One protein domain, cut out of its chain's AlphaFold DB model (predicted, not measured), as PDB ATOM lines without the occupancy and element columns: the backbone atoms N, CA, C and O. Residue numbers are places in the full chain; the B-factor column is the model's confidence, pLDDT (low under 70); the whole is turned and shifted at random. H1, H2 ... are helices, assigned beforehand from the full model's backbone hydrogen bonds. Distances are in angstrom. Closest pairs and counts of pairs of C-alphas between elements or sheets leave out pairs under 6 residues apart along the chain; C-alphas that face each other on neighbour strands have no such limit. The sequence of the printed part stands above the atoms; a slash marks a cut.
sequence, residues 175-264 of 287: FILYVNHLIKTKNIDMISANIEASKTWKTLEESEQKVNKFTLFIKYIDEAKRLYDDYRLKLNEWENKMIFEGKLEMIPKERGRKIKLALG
ATOM      1  N   PHE A 175     191.419 203.389 215.729       96.56
ATOM      2  CA  PHE A 175     192.534 202.490 215.418       96.56
ATOM      3  C   PHE A 175     193.908 203.071 215.799       96.56
ATOM      4  O   PHE A 175     194.738 202.386 216.381       96.56
ATOM      5  N   ILE A 176     194.146 204.358 215.525       97.56
ATOM      6  CA  ILE A 176     195.418 205.027 215.846       97.56
ATOM      7  C   ILE A 176     195.565 205.207 217.359       97.56
ATOM      8  O   ILE A 176     196.669 205.076 217.885       97.56
ATOM      9  N   LEU A 177     194.466 205.471 218.073       97.62
ATOM     10  CA  LEU A 177     194.473 205.489 219.537       97.62
ATOM     11  C   LEU A 177     194.866 204.121 220.106       97.62
ATOM     12  O   LEU A 177     195.693 204.056 221.014       97.62
ATOM     13  N   TYR A 178     194.349 203.039 219.521       96.81
ATOM     14  CA  TYR A 178     194.707 201.679 219.906       96.81
ATOM     15  C   TYR A 178     196.162 201.318 219.577       96.81
ATOM     16  O   TYR A 178     196.859 200.775 220.432       96.81
ATOM     17  N   VAL A 179     196.672 201.696 218.399       97.50
ATOM     18  CA  VAL A 179     198.101 201.546 218.056       97.50
ATOM     19  C   VAL A 179     198.977 202.263 219.085       97.50
ATOM     20  O   VAL A 179     199.905 201.670 219.628       97.50
ATOM     21  N   ASN A 180     198.649 203.514 219.423       97.38
ATOM     22  CA  ASN A 180     199.382 204.275 220.437       97.38
ATOM     23  C   ASN A 180     199.316 203.621 221.824       97.38
ATOM     24  O   ASN A 180     200.276 203.704 222.589       97.38
ATOM     25  N   HIS A 181     198.202 202.971 222.163       96.56
ATOM     26  CA  HIS A 181     198.089 202.194 223.392       96.56
ATOM     27  C   HIS A 181     198.997 200.959 223.381       96.56
ATOM     28  O   HIS A 181     199.659 200.700 224.383       96.56
ATOM     29  N   LEU A 182     199.084 200.221 222.269       96.62
ATOM     30  CA  LEU A 182     199.997 199.076 222.151       96.62
ATOM     31  C   LEU A 182     201.462 199.503 222.271       96.62
ATOM     32  O   LEU A 182     202.211 198.869 223.005       96.62
ATOM     33  N   ILE A 183     201.851 200.614 221.637       97.62
ATOM     34  CA  ILE A 183     203.206 201.179 221.768       97.62
ATOM     35  C   ILE A 183     203.524 201.463 223.237       97.62
ATOM     36  O   ILE A 183     204.581 201.078 223.721       97.62
ATOM     37  N   LYS A 184     202.595 202.089 223.970       97.50
ATOM     38  CA  LYS A 184     202.797 202.431 225.386       97.50
ATOM     39  C   LYS A 184     202.820 201.213 226.307       97.50
ATOM     40  O   LYS A 184     203.626 201.171 227.222       97.50
ATOM     41  N   THR A 185     201.919 200.257 226.096       97.00
ATOM     42  CA  THR A 185     201.757 199.103 226.998       97.00
ATOM     43  C   THR A 185     202.770 197.999 226.738       97.00
ATOM     44  O   THR A 185     203.192 197.339 227.680       97.00
ATOM     45  N   LYS A 186     203.176 197.802 225.480       97.06
ATOM     46  CA  LYS A 186     204.122 196.750 225.084       97.06
ATOM     47  C   LYS A 186     205.532 197.255 224.805       97.06
ATOM     48  O   LYS A 186     206.417 196.436 224.595       97.06
ATOM     49  N   ASN A 187     205.738 198.573 224.782       96.94
ATOM     50  CA  ASN A 187     207.018 199.205 224.458       96.94
ATOM     51  C   ASN A 187     207.607 198.733 223.110       96.94
ATOM     52  O   ASN A 187     208.799 198.463 222.989       96.94
ATOM     53  N   ILE A 188     206.745 198.598 222.101       97.69
ATOM     54  CA  ILE A 188     207.114 198.173 220.743       97.69
ATOM     55  C   ILE A 188     207.165 199.365 219.788       97.69
ATOM     56  O   ILE A 188     206.523 200.393 220.013       97.69
ATOM     57  N   ASP A 189     207.905 199.223 218.691       97.44
ATOM     58  CA  ASP A 189     207.987 200.251 217.658       97.44
ATOM     59  C   ASP A 189     206.655 200.421 216.895       97.44
ATOM     60  O   ASP A 189     205.780 199.550 216.882       97.44
ATOM     61  N   MET A 190     206.504 201.567 216.222       96.81
ATOM     62  CA  MET A 190     205.278 201.926 215.500       96.81
ATOM     63  C   MET A 190     204.905 200.908 214.413       96.81
ATOM     64  O   MET A 190     203.718 200.700 214.160       96.81
ATOM     65  N   ILE A 191     205.879 200.289 213.740       97.06
ATOM     66  CA  ILE A 191     205.606 199.354 212.642       97.06
ATOM     67  C   ILE A 191     205.056 198.054 213.228       97.06
ATOM     68  O   ILE A 191     203.972 197.623 212.825       97.06
ATOM     69  N   SER A 192     205.730 197.493 214.236       97.69
ATOM     70  CA  SER A 192     205.264 196.296 214.946       97.69
ATOM     71  C   SER A 192     203.883 196.506 215.572       97.69
ATOM     72  O   SER A 192     202.994 195.669 215.401       97.69
ATOM     73  N   ALA A 193     203.648 197.665 216.199       97.88
ATOM     74  CA  ALA A 193     202.346 198.014 216.765       97.88
ATOM     75  C   ALA A 193     201.233 198.091 215.714       97.88
ATOM     76  O   ALA A 193     200.123 197.637 215.977       97.88
ATOM     77  N   ASN A 194     201.500 198.628 214.517       96.75
ATOM     78  CA  ASN A 194     200.505 198.671 213.439       96.75
ATOM     79  C   ASN A 194     200.159 197.278 212.909       96.75
ATOM     80  O   ASN A 194     198.988 197.001 212.640       96.75
ATOM     81  N   ILE A 195     201.157 196.404 212.752       96.62
ATOM     82  CA  ILE A 195     200.941 195.025 212.300       96.62
ATOM     83  C   ILE A 195     200.097 194.277 213.333       96.62
ATOM     84  O   ILE A 195     199.107 193.633 212.979       96.62
ATOM     85  N   GLU A 196     200.449 194.395 214.613       96.12
ATOM     86  CA  GLU A 196     199.714 193.743 215.692       96.12
ATOM     87  C   GLU A 196     198.297 194.311 215.849       96.12
ATOM     88  O   GLU A 196     197.324 193.553 215.946       96.12
ATOM     89  N   ALA A 197     198.153 195.637 215.797       95.75
ATOM     90  CA  ALA A 197     196.857 196.299 215.833       95.75
ATOM     91  C   ALA A 197     195.975 195.840 214.674       95.75
ATOM     92  O   ALA A 197     194.816 195.530 214.893       95.75
ATOM     93  N   SER A 198     196.507 195.724 213.457       95.19
ATOM     94  CA  SER A 198     195.721 195.303 212.288       95.19
ATOM     95  C   SER A 198     195.155 193.887 212.433       95.19
ATOM     96  O   SER A 198     194.042 193.625 211.976       95.19
ATOM     97  N   LYS A 199     195.900 192.980 213.081       93.88
ATOM     98  CA  LYS A 199     195.447 191.610 213.372       93.88
ATOM     99  C   LYS A 199     194.410 191.590 214.492       93.88
ATOM    100  O   LYS A 199     193.371 190.950 214.367       93.88
ATOM    101  N   THR A 200     194.690 192.302 215.579       92.62
ATOM    102  CA  THR A 200     193.855 192.260 216.784       92.62
ATOM    103  C   THR A 200     192.583 193.097 216.646       92.62
ATOM    104  O   THR A 200     191.536 192.667 217.114       92.62
ATOM    105  N   TRP A 201     192.621 194.231 215.943       91.75
ATOM    106  CA  TRP A 201     191.494 195.161 215.791       91.75
ATOM    107  C   TRP A 201     190.249 194.512 215.185       91.75
ATOM    108  O   TRP A 201     189.160 194.704 215.709       91.75
ATOM    109  N   LYS A 202     190.412 193.680 214.148       86.25
ATOM    110  CA  LYS A 202     189.290 192.940 213.546       86.25
ATOM    111  C   LYS A 202     188.676 191.942 214.530       86.25
ATOM    112  O   LYS A 202     187.469 191.871 214.683       86.25
ATOM    113  N   THR A 203     189.520 191.232 215.282       86.06
ATOM    114  CA  THR A 203     189.042 190.279 216.296       86.06
ATOM    115  C   THR A 203     188.402 190.955 217.515       86.06
ATOM    116  O   THR A 203     187.613 190.327 218.217       86.06
ATOM    117  N   LEU A 204     188.729 192.226 217.791       75.88
ATOM    118  CA  LEU A 204     188.075 193.020 218.838       75.88
ATOM    119  C   LEU A 204     186.631 193.391 218.466       75.88
ATOM    120  O   LEU A 204     185.811 193.523 219.368       75.88
ATOM    121  N   GLU A 205     186.330 193.534 217.174       73.62
ATOM    122  CA  GLU A 205     184.991 193.856 216.666       73.62
ATOM    123  C   GLU A 205     184.042 192.645 216.734       73.62
ATOM    124  O   GLU A 205     182.878 192.796 217.087       73.62
ATOM    125  N   GLU A 206     184.550 191.438 216.463       68.19
ATOM    126  CA  GLU A 206     183.741 190.211 216.345       68.19
ATOM    127  C   GLU A 206     183.563 189.431 217.664       68.19
ATOM    128  O   GLU A 206     182.705 188.555 217.760       68.19
ATOM    129  N   SER A 207     184.365 189.706 218.699       59.50
ATOM    130  CA  SER A 207     184.355 188.906 219.935       59.50
ATOM    131  C   SER A 207     183.475 189.494 221.046       59.50
ATOM    132  O   SER A 207     183.975 190.010 222.044       59.50
ATOM    133  N   GLU A 208     182.153 189.306 220.946       53.94
ATOM    134  CA  GLU A 208     181.217 189.533 222.071       53.94
ATOM    135  C   GLU A 208     181.581 188.689 223.316       53.94
ATOM    136  O   GLU A 208     181.312 189.074 224.451       53.94
ATOM    137  N   GLN A 209     182.269 187.555 223.127       47.66
ATOM    138  CA  GLN A 209     182.581 186.578 224.182       47.66
ATOM    139  C   GLN A 209     183.667 187.003 225.187       47.66
ATOM    140  O   GLN A 209     183.915 186.291 226.159       47.66
ATOM    141  N   LYS A 210     184.335 188.149 225.004       60.94
ATOM    142  CA  LYS A 210     185.256 188.700 226.013       60.94
ATOM    143  C   LYS A 210     184.867 190.139 226.310       60.94
ATOM    144  O   LYS A 210     185.459 191.056 225.749       60.94
ATOM    145  N   VAL A 211     183.920 190.314 227.235       71.31
ATOM    146  CA  VAL A 211     183.389 191.608 227.717       71.31
ATOM    147  C   VAL A 211     184.481 192.686 227.816       71.31
ATOM    148  O   VAL A 211     184.335 193.773 227.271       71.31
ATOM    149  N   ASN A 212     185.645 192.359 228.386       75.00
ATOM    150  CA  ASN A 212     186.761 193.301 228.547       75.00
ATOM    151  C   ASN A 212     187.361 193.829 227.228       75.00
ATOM    152  O   ASN A 212     187.775 194.985 227.154       75.00
ATOM    153  N   LYS A 213     187.431 192.995 226.183       75.88
ATOM    154  CA  LYS A 213     187.982 193.375 224.873       75.88
ATOM    155  C   LYS A 213     187.033 194.301 224.116       75.88
ATOM    156  O   LYS A 213     187.482 195.304 223.561       75.88
ATOM    157  N   PHE A 214     185.741 193.996 224.161       80.19
ATOM    158  CA  PHE A 214     184.703 194.828 223.563       80.19
ATOM    159  C   PHE A 214     184.620 196.203 224.247       80.19
ATOM    160  O   PHE A 214     184.637 197.231 223.572       80.19
ATOM    161  N   THR A 215     184.678 196.253 225.584       86.94
ATOM    162  CA  THR A 215     184.723 197.518 226.344       86.94
ATOM    163  C   THR A 215     185.899 198.403 225.927       86.94
ATOM    164  O   THR A 215     185.751 199.616 225.768       86.94
ATOM    165  N   LEU A 216     187.077 197.811 225.709       87.12
ATOM    166  CA  LEU A 216     188.255 198.556 225.272       87.12
ATOM    167  C   LEU A 216     188.084 199.133 223.854       87.12
ATOM    168  O   LEU A 216     188.503 200.261 223.596       87.12
ATOM    169  N   PHE A 217     187.447 198.390 222.948       89.12
ATOM    170  CA  PHE A 217     187.134 198.856 221.596       89.12
ATOM    171  C   PHE A 217     186.163 200.044 221.607       89.12
ATOM    172  O   PHE A 217     186.470 201.087 221.020       89.12
ATOM    173  N   ILE A 218     185.051 199.933 222.344       91.38
ATOM    174  CA  ILE A 218     184.071 201.019 222.503       91.38
ATOM    175  C   ILE A 218     184.732 202.265 223.096       91.38
ATOM    176  O   ILE A 218     184.570 203.361 222.556       91.38
ATOM    177  N   LYS A 219     185.589 202.097 224.113       94.25
ATOM    178  CA  LYS A 219     186.362 203.199 224.703       94.25
ATOM    179  C   LYS A 219     187.170 203.977 223.657       94.25
ATOM    180  O   LYS A 219     187.180 205.205 223.690       94.25
ATOM    181  N   TYR A 220     187.845 203.301 222.723       95.44
ATOM    182  CA  TYR A 220     188.607 203.992 221.675       95.44
ATOM    183  C   TYR A 220     187.726 204.659 220.625       95.44
ATOM    184  O   TYR A 220     188.112 205.701 220.093       95.44
ATOM    185  N   ILE A 221     186.566 204.079 220.314       95.31
ATOM    186  CA  ILE A 221     185.591 204.699 219.411       95.31
ATOM    187  C   ILE A 221     185.062 205.996 220.013       95.31
ATOM    188  O   ILE A 221     185.078 207.025 219.337       95.31
ATOM    189  N   ASP A 222     184.630 205.964 221.269       96.94
ATOM    190  CA  ASP A 222     184.041 207.134 221.914       96.94
ATOM    191  C   ASP A 222     185.082 208.225 222.163       96.94
ATOM    192  O   ASP A 222     184.825 209.398 221.888       96.94
ATOM    193  N   GLU A 223     186.306 207.848 222.537       97.31
ATOM    194  CA  GLU A 223     187.412 208.802 222.633       97.31
ATOM    195  C   GLU A 223     187.757 209.418 221.266       97.31
ATOM    196  O   GLU A 223     187.985 210.625 221.165       97.31
ATOM    197  N   ALA A 224     187.743 208.636 220.182       97.31
ATOM    198  CA  ALA A 224     187.970 209.165 218.838       97.31
ATOM    199  C   ALA A 224     186.860 210.129 218.391       97.31
ATOM    200  O   ALA A 224     187.167 211.144 217.760       97.31
ATOM    201  N   LYS A 225     185.592 209.851 218.731       97.88
ATOM    202  CA  LYS A 225     184.466 210.771 218.492       97.88
ATOM    203  C   LYS A 225     184.655 212.077 219.263       97.88
ATOM    204  O   LYS A 225     184.638 213.141 218.651       97.88
ATOM    205  N   ARG A 226     184.960 211.999 220.563       98.25
ATOM    206  CA  ARG A 226     185.222 213.170 221.418       98.25
ATOM    207  C   ARG A 226     186.338 214.052 220.853       98.25
ATOM    208  O   ARG A 226     186.178 215.265 220.728       98.25
ATOM    209  N   LEU A 227     187.462 213.446 220.463       97.81
ATOM    210  CA  LEU A 227     188.586 214.161 219.851       97.81
ATOM    211  C   LEU A 227     188.236 214.735 218.472       97.81
ATOM    212  O   LEU A 227     188.783 215.767 218.078       97.81
ATOM    213  N   TYR A 228     187.360 214.075 217.714       97.88
ATOM    214  CA  TYR A 228     186.877 214.580 216.432       97.88
ATOM    215  C   TYR A 228     185.983 215.812 216.595       97.88
ATOM    216  O   TYR A 228     186.160 216.773 215.846       97.88
ATOM    217  N   ASP A 229     185.093 215.826 217.584       97.88
ATOM    218  CA  ASP A 229     184.239 216.982 217.869       97.88
ATOM    219  C   ASP A 229     185.062 218.191 218.337       97.88
ATOM    220  O   ASP A 229     184.913 219.287 217.790       97.88
ATOM    221  N   ASP A 230     186.029 217.980 219.235       97.81
ATOM    222  CA  ASP A 230     186.999 219.011 219.635       97.81
ATOM    223  C   ASP A 230     187.804 219.543 218.431       97.81
ATOM    224  O   ASP A 230     187.933 220.754 218.229       97.81
ATOM    225  N   TYR A 231     188.290 218.650 217.560       97.75
ATOM    226  CA  TYR A 231     188.961 219.047 216.321       97.75
ATOM    227  C   TYR A 231     188.051 219.879 215.410       97.75
ATOM    228  O   TYR A 231     188.520 220.848 214.810       97.75
ATOM    229  N   ARG A 232     186.764 219.531 215.288       97.62
ATOM    230  CA  ARG A 232     185.809 220.275 214.455       97.62
ATOM    231  C   ARG A 232     185.592 221.694 214.959       97.62
ATOM    232  O   ARG A 232     185.580 222.604 214.130       97.62
ATOM    233  N   LEU A 233     185.451 221.887 216.269       97.81
ATOM    234  CA  LEU A 233     185.312 223.215 216.872       97.81
ATOM    235  C   LEU A 233     186.555 224.065 216.596       97.81
ATOM    236  O   LEU A 233     186.457 225.108 215.947       97.81
ATOM    237  N   LYS A 234     187.741 223.545 216.939       97.94
ATOM    238  CA  LYS A 234     189.027 224.214 216.682       97.94
ATOM    239  C   LYS A 234     189.242 224.523 215.203       97.94
ATOM    240  O   LYS A 234     189.805 225.558 214.848       97.94
ATOM    241  N   LEU A 235     188.830 223.617 214.313       97.00
ATOM    242  CA  LEU A 235     188.936 223.824 212.872       97.00
ATOM    243  C   LEU A 235     188.022 224.958 212.408       97.00
ATOM    244  O   LEU A 235     188.467 225.767 211.603       97.00
ATOM    245  N   ASN A 236     186.786 225.030 212.904       96.69
ATOM    246  CA  ASN A 236     185.854 226.103 212.556       96.69
ATOM    247  C   ASN A 236     186.353 227.465 213.061       96.69
ATOM    248  O   ASN A 236     186.357 228.427 212.298       96.69
ATOM    249  N   GLU A 237     186.845 227.541 214.300       97.88
ATOM    250  CA  GLU A 237     187.475 228.753 214.846       97.88
ATOM    251  C   GLU A 237     188.658 229.208 213.983       97.88
ATOM    252  O   GLU A 237     188.765 230.374 213.597       97.88
ATOM    253  N   TRP A 238     189.532 228.265 213.620       97.81
ATOM    254  CA  TRP A 238     190.667 228.537 212.749       97.81
ATOM    255  C   TRP A 238     190.232 228.980 211.344       97.81
ATOM    256  O   TRP A 238     190.818 229.907 210.788       97.81
ATOM    257  N   GLU A 239     189.208 228.351 210.761       96.31
ATOM    258  CA  GLU A 239     188.663 228.738 209.454       96.31
ATOM    259  C   GLU A 239     188.084 230.156 209.495       96.31
ATOM    260  O   GLU A 239     188.429 230.955 208.628       96.31
ATOM    261  N   ASN A 240     187.311 230.508 210.525       96.31
ATOM    262  CA  ASN A 240     186.783 231.863 210.714       96.31
ATOM    263  C   ASN A 240     187.906 232.901 210.812       96.31
ATOM    264  O   ASN A 240     187.849 233.938 210.150       96.31
ATOM    265  N   LYS A 241     188.980 232.587 211.547       97.94
ATOM    266  CA  LYS A 241     190.177 233.435 211.600       97.94
ATOM    267  C   LYS A 241     190.816 233.619 210.219       97.94
ATOM    268  O   LYS A 241     191.190 234.731 209.862       97.94
ATOM    269  N   MET A 242     190.923 232.560 209.412       97.56
ATOM    270  CA  MET A 242     191.461 232.665 208.047       97.56
ATOM    271  C   MET A 242     190.558 233.484 207.118       97.56
ATOM    272  O   MET A 242     191.080 234.179 206.249       97.56
ATOM    273  N   ILE A 243     189.232 233.407 207.281       95.50
ATOM    274  CA  ILE A 243     188.275 234.242 206.537       95.50
ATOM    275  C   ILE A 243     188.489 235.712 206.898       95.50
ATOM    276  O   ILE A 243     188.656 236.529 205.997       95.50
ATOM    277  N   PHE A 244     188.552 236.027 208.194       96.19
ATOM    278  CA  PHE A 244     188.771 237.384 208.693       96.19
ATOM    279  C   PHE A 244     190.105 237.977 208.210       96.19
ATOM    280  O   PHE A 244     190.160 239.120 207.775       96.19
ATOM    281  N   GLU A 245     191.174 237.175 208.194       96.69
ATOM    282  CA  GLU A 245     192.489 237.576 207.669       96.69
ATOM    283  C   GLU A 245     192.573 237.586 206.123       96.69
ATOM    284  O   GLU A 245     193.647 237.830 205.571       96.69
ATOM    285  N   GLY A 246     191.491 237.255 205.405       94.81
ATOM    286  CA  GLY A 246     191.459 237.206 203.936       94.81
ATOM    287  C   GLY A 246     192.224 236.031 203.302       94.81
ATOM    288  O   GLY A 246     192.391 235.979 202.083       94.81
ATOM    289  N   LYS A 247     192.669 235.048 204.092       95.62
ATOM    290  CA  LYS A 247     193.486 233.891 203.666       95.62
ATOM    291  C   LYS A 247     192.631 232.711 203.191       95.62
ATOM    292  O   LYS A 247     192.806 231.564 203.623       95.62
ATOM    293  N   LEU A 248     191.689 232.971 202.283       94.25
ATOM    294  CA  LEU A 248     190.720 231.976 201.794       94.25
ATOM    295  C   LEU A 248     191.373 230.769 201.103       94.25
ATOM    296  O   LEU A 248     190.774 229.697 201.016       94.25
ATOM    297  N   GLU A 249     192.602 230.909 200.613       93.12
ATOM    298  CA  GLU A 249     193.355 229.828 199.983       93.12
ATOM    299  C   GLU A 249     193.823 228.747 200.974       93.12
ATOM    300  O   GLU A 249     194.175 227.642 200.556       93.12
ATOM    301  N   MET A 250     193.788 229.024 202.285       95.81
ATOM    302  CA  MET A 250     194.131 228.068 203.348       95.81
ATOM    303  C   MET A 250     192.979 227.107 203.712       95.81
ATOM    304  O   MET A 250     193.220 226.027 204.278       95.81
ATOM    305  N   ILE A 251     191.745 227.472 203.353       94.81
ATOM    306  CA  ILE A 251     190.500 226.746 203.642       94.81
ATOM    307  C   ILE A 251     190.281 225.638 202.591       94.81
ATOM    308  O   ILE A 251     190.701 225.783 201.437       94.81
ATOM    309  N   PRO A 252     189.661 224.489 202.938       92.44
ATOM    310  CA  PRO A 252     189.295 223.469 201.955       92.44
ATOM    311  C   PRO A 252     188.524 224.061 200.770       92.44
ATOM    312  O   PRO A 252     187.598 224.846 200.958       92.44
ATOM    313  N   LYS A 253     188.880 223.664 199.541       91.38
ATOM    314  CA  LYS A 253     188.361 224.275 198.301       91.38
ATOM    315  C   LYS A 253     186.834 224.329 198.234       91.38
ATOM    316  O   LYS A 253     186.290 225.311 197.748       91.38
ATOM    317  N   GLU A 254     186.155 223.284 198.695       91.44
ATOM    318  CA  GLU A 254     184.689 223.210 198.699       91.44
ATOM    319  C   GLU A 254     184.070 224.261 199.622       91.44
ATOM    320  O   GLU A 254     183.201 225.016 199.188       91.44
ATOM    321  N   ARG A 255     184.570 224.375 200.859       90.50
ATOM    322  CA  ARG A 255     184.132 225.402 201.815       90.50
ATOM    323  C   ARG A 255     184.514 226.801 201.342       90.50
ATOM    324  O   ARG A 255     183.664 227.679 201.301       90.50
ATOM    325  N   GLY A 256     185.752 226.986 200.883       89.75
ATOM    326  CA  GLY A 256     186.232 228.262 200.356       89.75
ATOM    327  C   GLY A 256     185.412 228.763 199.162       89.75
ATOM    328  O   GLY A 256     185.162 229.957 199.058       89.75
ATOM    329  N   ARG A 257     184.931 227.868 198.285       89.56
ATOM    330  CA  ARG A 257     183.998 228.232 197.203       89.56
ATOM    331  C   ARG A 257     182.652 228.709 197.740       89.56
ATOM    332  O   ARG A 257     182.176 229.737 197.275       89.56
ATOM    333  N   LYS A 258     182.061 227.999 198.710       91.44
ATOM    334  CA  LYS A 258     180.793 228.405 199.341       91.44
ATOM    335  C   LYS A 258     180.915 229.774 200.014       91.44
ATOM    336  O   LYS A 258     180.064 230.622 199.798       91.44
ATOM    337  N   ILE A 259     182.008 230.007 200.742       89.94
ATOM    338  CA  ILE A 259     182.288 231.291 201.399       89.94
ATOM    339  C   ILE A 259     182.449 232.411 200.365       89.94
ATOM    340  O   ILE A 259     181.836 233.458 200.508       89.94
ATOM    341  N   LYS A 260     183.213 232.193 199.285       88.88
ATOM    342  CA  LYS A 260     183.363 233.196 198.213       88.88
ATOM    343  C   LYS A 260     182.034 233.560 197.553       88.88
ATOM    344  O   LYS A 260     181.804 234.734 197.297       88.88
ATOM    345  N   LEU A 261     181.180 232.564 197.303       89.31
ATOM    346  CA  LEU A 261     179.835 232.785 196.772       89.31
ATOM    347  C   LEU A 261     178.969 233.584 197.755       89.31
ATOM    348  O   LEU A 261     178.322 234.534 197.339       89.31
ATOM    349  N   ALA A 262     179.004 233.238 199.046       90.12
ATOM    350  CA  ALA A 262     178.260 233.950 200.086       90.12
ATOM    351  C   ALA A 262     178.728 235.405 200.267       90.12
ATOM    352  O   ALA A 262     177.916 236.279 200.535       90.12
ATOM    353  N   LEU A 263     180.023 235.672 200.077       88.88
ATOM    354  CA  LEU A 263     180.607 237.015 200.148       88.88
ATOM    355  C   LEU A 263     180.447 237.828 198.850       88.88
ATOM    356  O   LEU A 263     181.009 238.914 198.750       88.88
ATOM    357  N   GLY A 264     179.760 237.303 197.828       88.25
ATOM    358  CA  GLY A 264     179.602 237.994 196.541       88.25
ATOM    359  C   GLY A 264     180.914 238.202 195.773       88.25
ATOM    360  O   GLY A 264     180.963 238.990 194.832       88.25
TER     361      GLY A 264
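AT A GLANCE: This is residues 175 to 264 of the 287 residues of the protein "Hypothetical protein" of Brachionus calyciflorus (UniProt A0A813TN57). One long helix, H3, makes the length, with H1 and H2 packed crosswise as a small head at its beginning and short H4 near its far end. Residues 225 to 234 of H3 stand free. The printed part has 90 residues with four named helices, H1 to H4 in chain order, all helix, extended, with a radius of gyration of the C-alphas of 19.5 A and spans of 58 by 28 by 17 A.

HOW THE PARTS SIT: H1, residues 175 to 186, touches H2, residues 190 to 206, at a steep tilt of 64 degrees; the closest C-alphas, Val 179 and Ala 193, are 5.7 A apart. H1 touches H3, residues 211 to 244, with residues 175 to 178 alone, the closest C-alphas being Leu 177 and Tyr 220, 6.4 A. H2 touches H3 with residues 204 to 205 alone, the closest C-alphas being Leu 204 and Lys 213, 6.0 A. H4, residues 253 to 262, is near H3. Every O i to N i+4 pair is within hydrogen-bond range in H1, H3 and H4, and 11 of 13 in H2.

IN THESE COORDINATES: H1 begins at C-alpha 175 (192.534, 202.490, 215.418). H2 has a kink of 31 degrees near residue 199. H3 is 49.9 A long. H4 ends at C-alpha 262 (178.260, 233.950, 200.086).

THE WHOLE: The printed part has no cut. Residues 206 to 210 have pLDDT under 70.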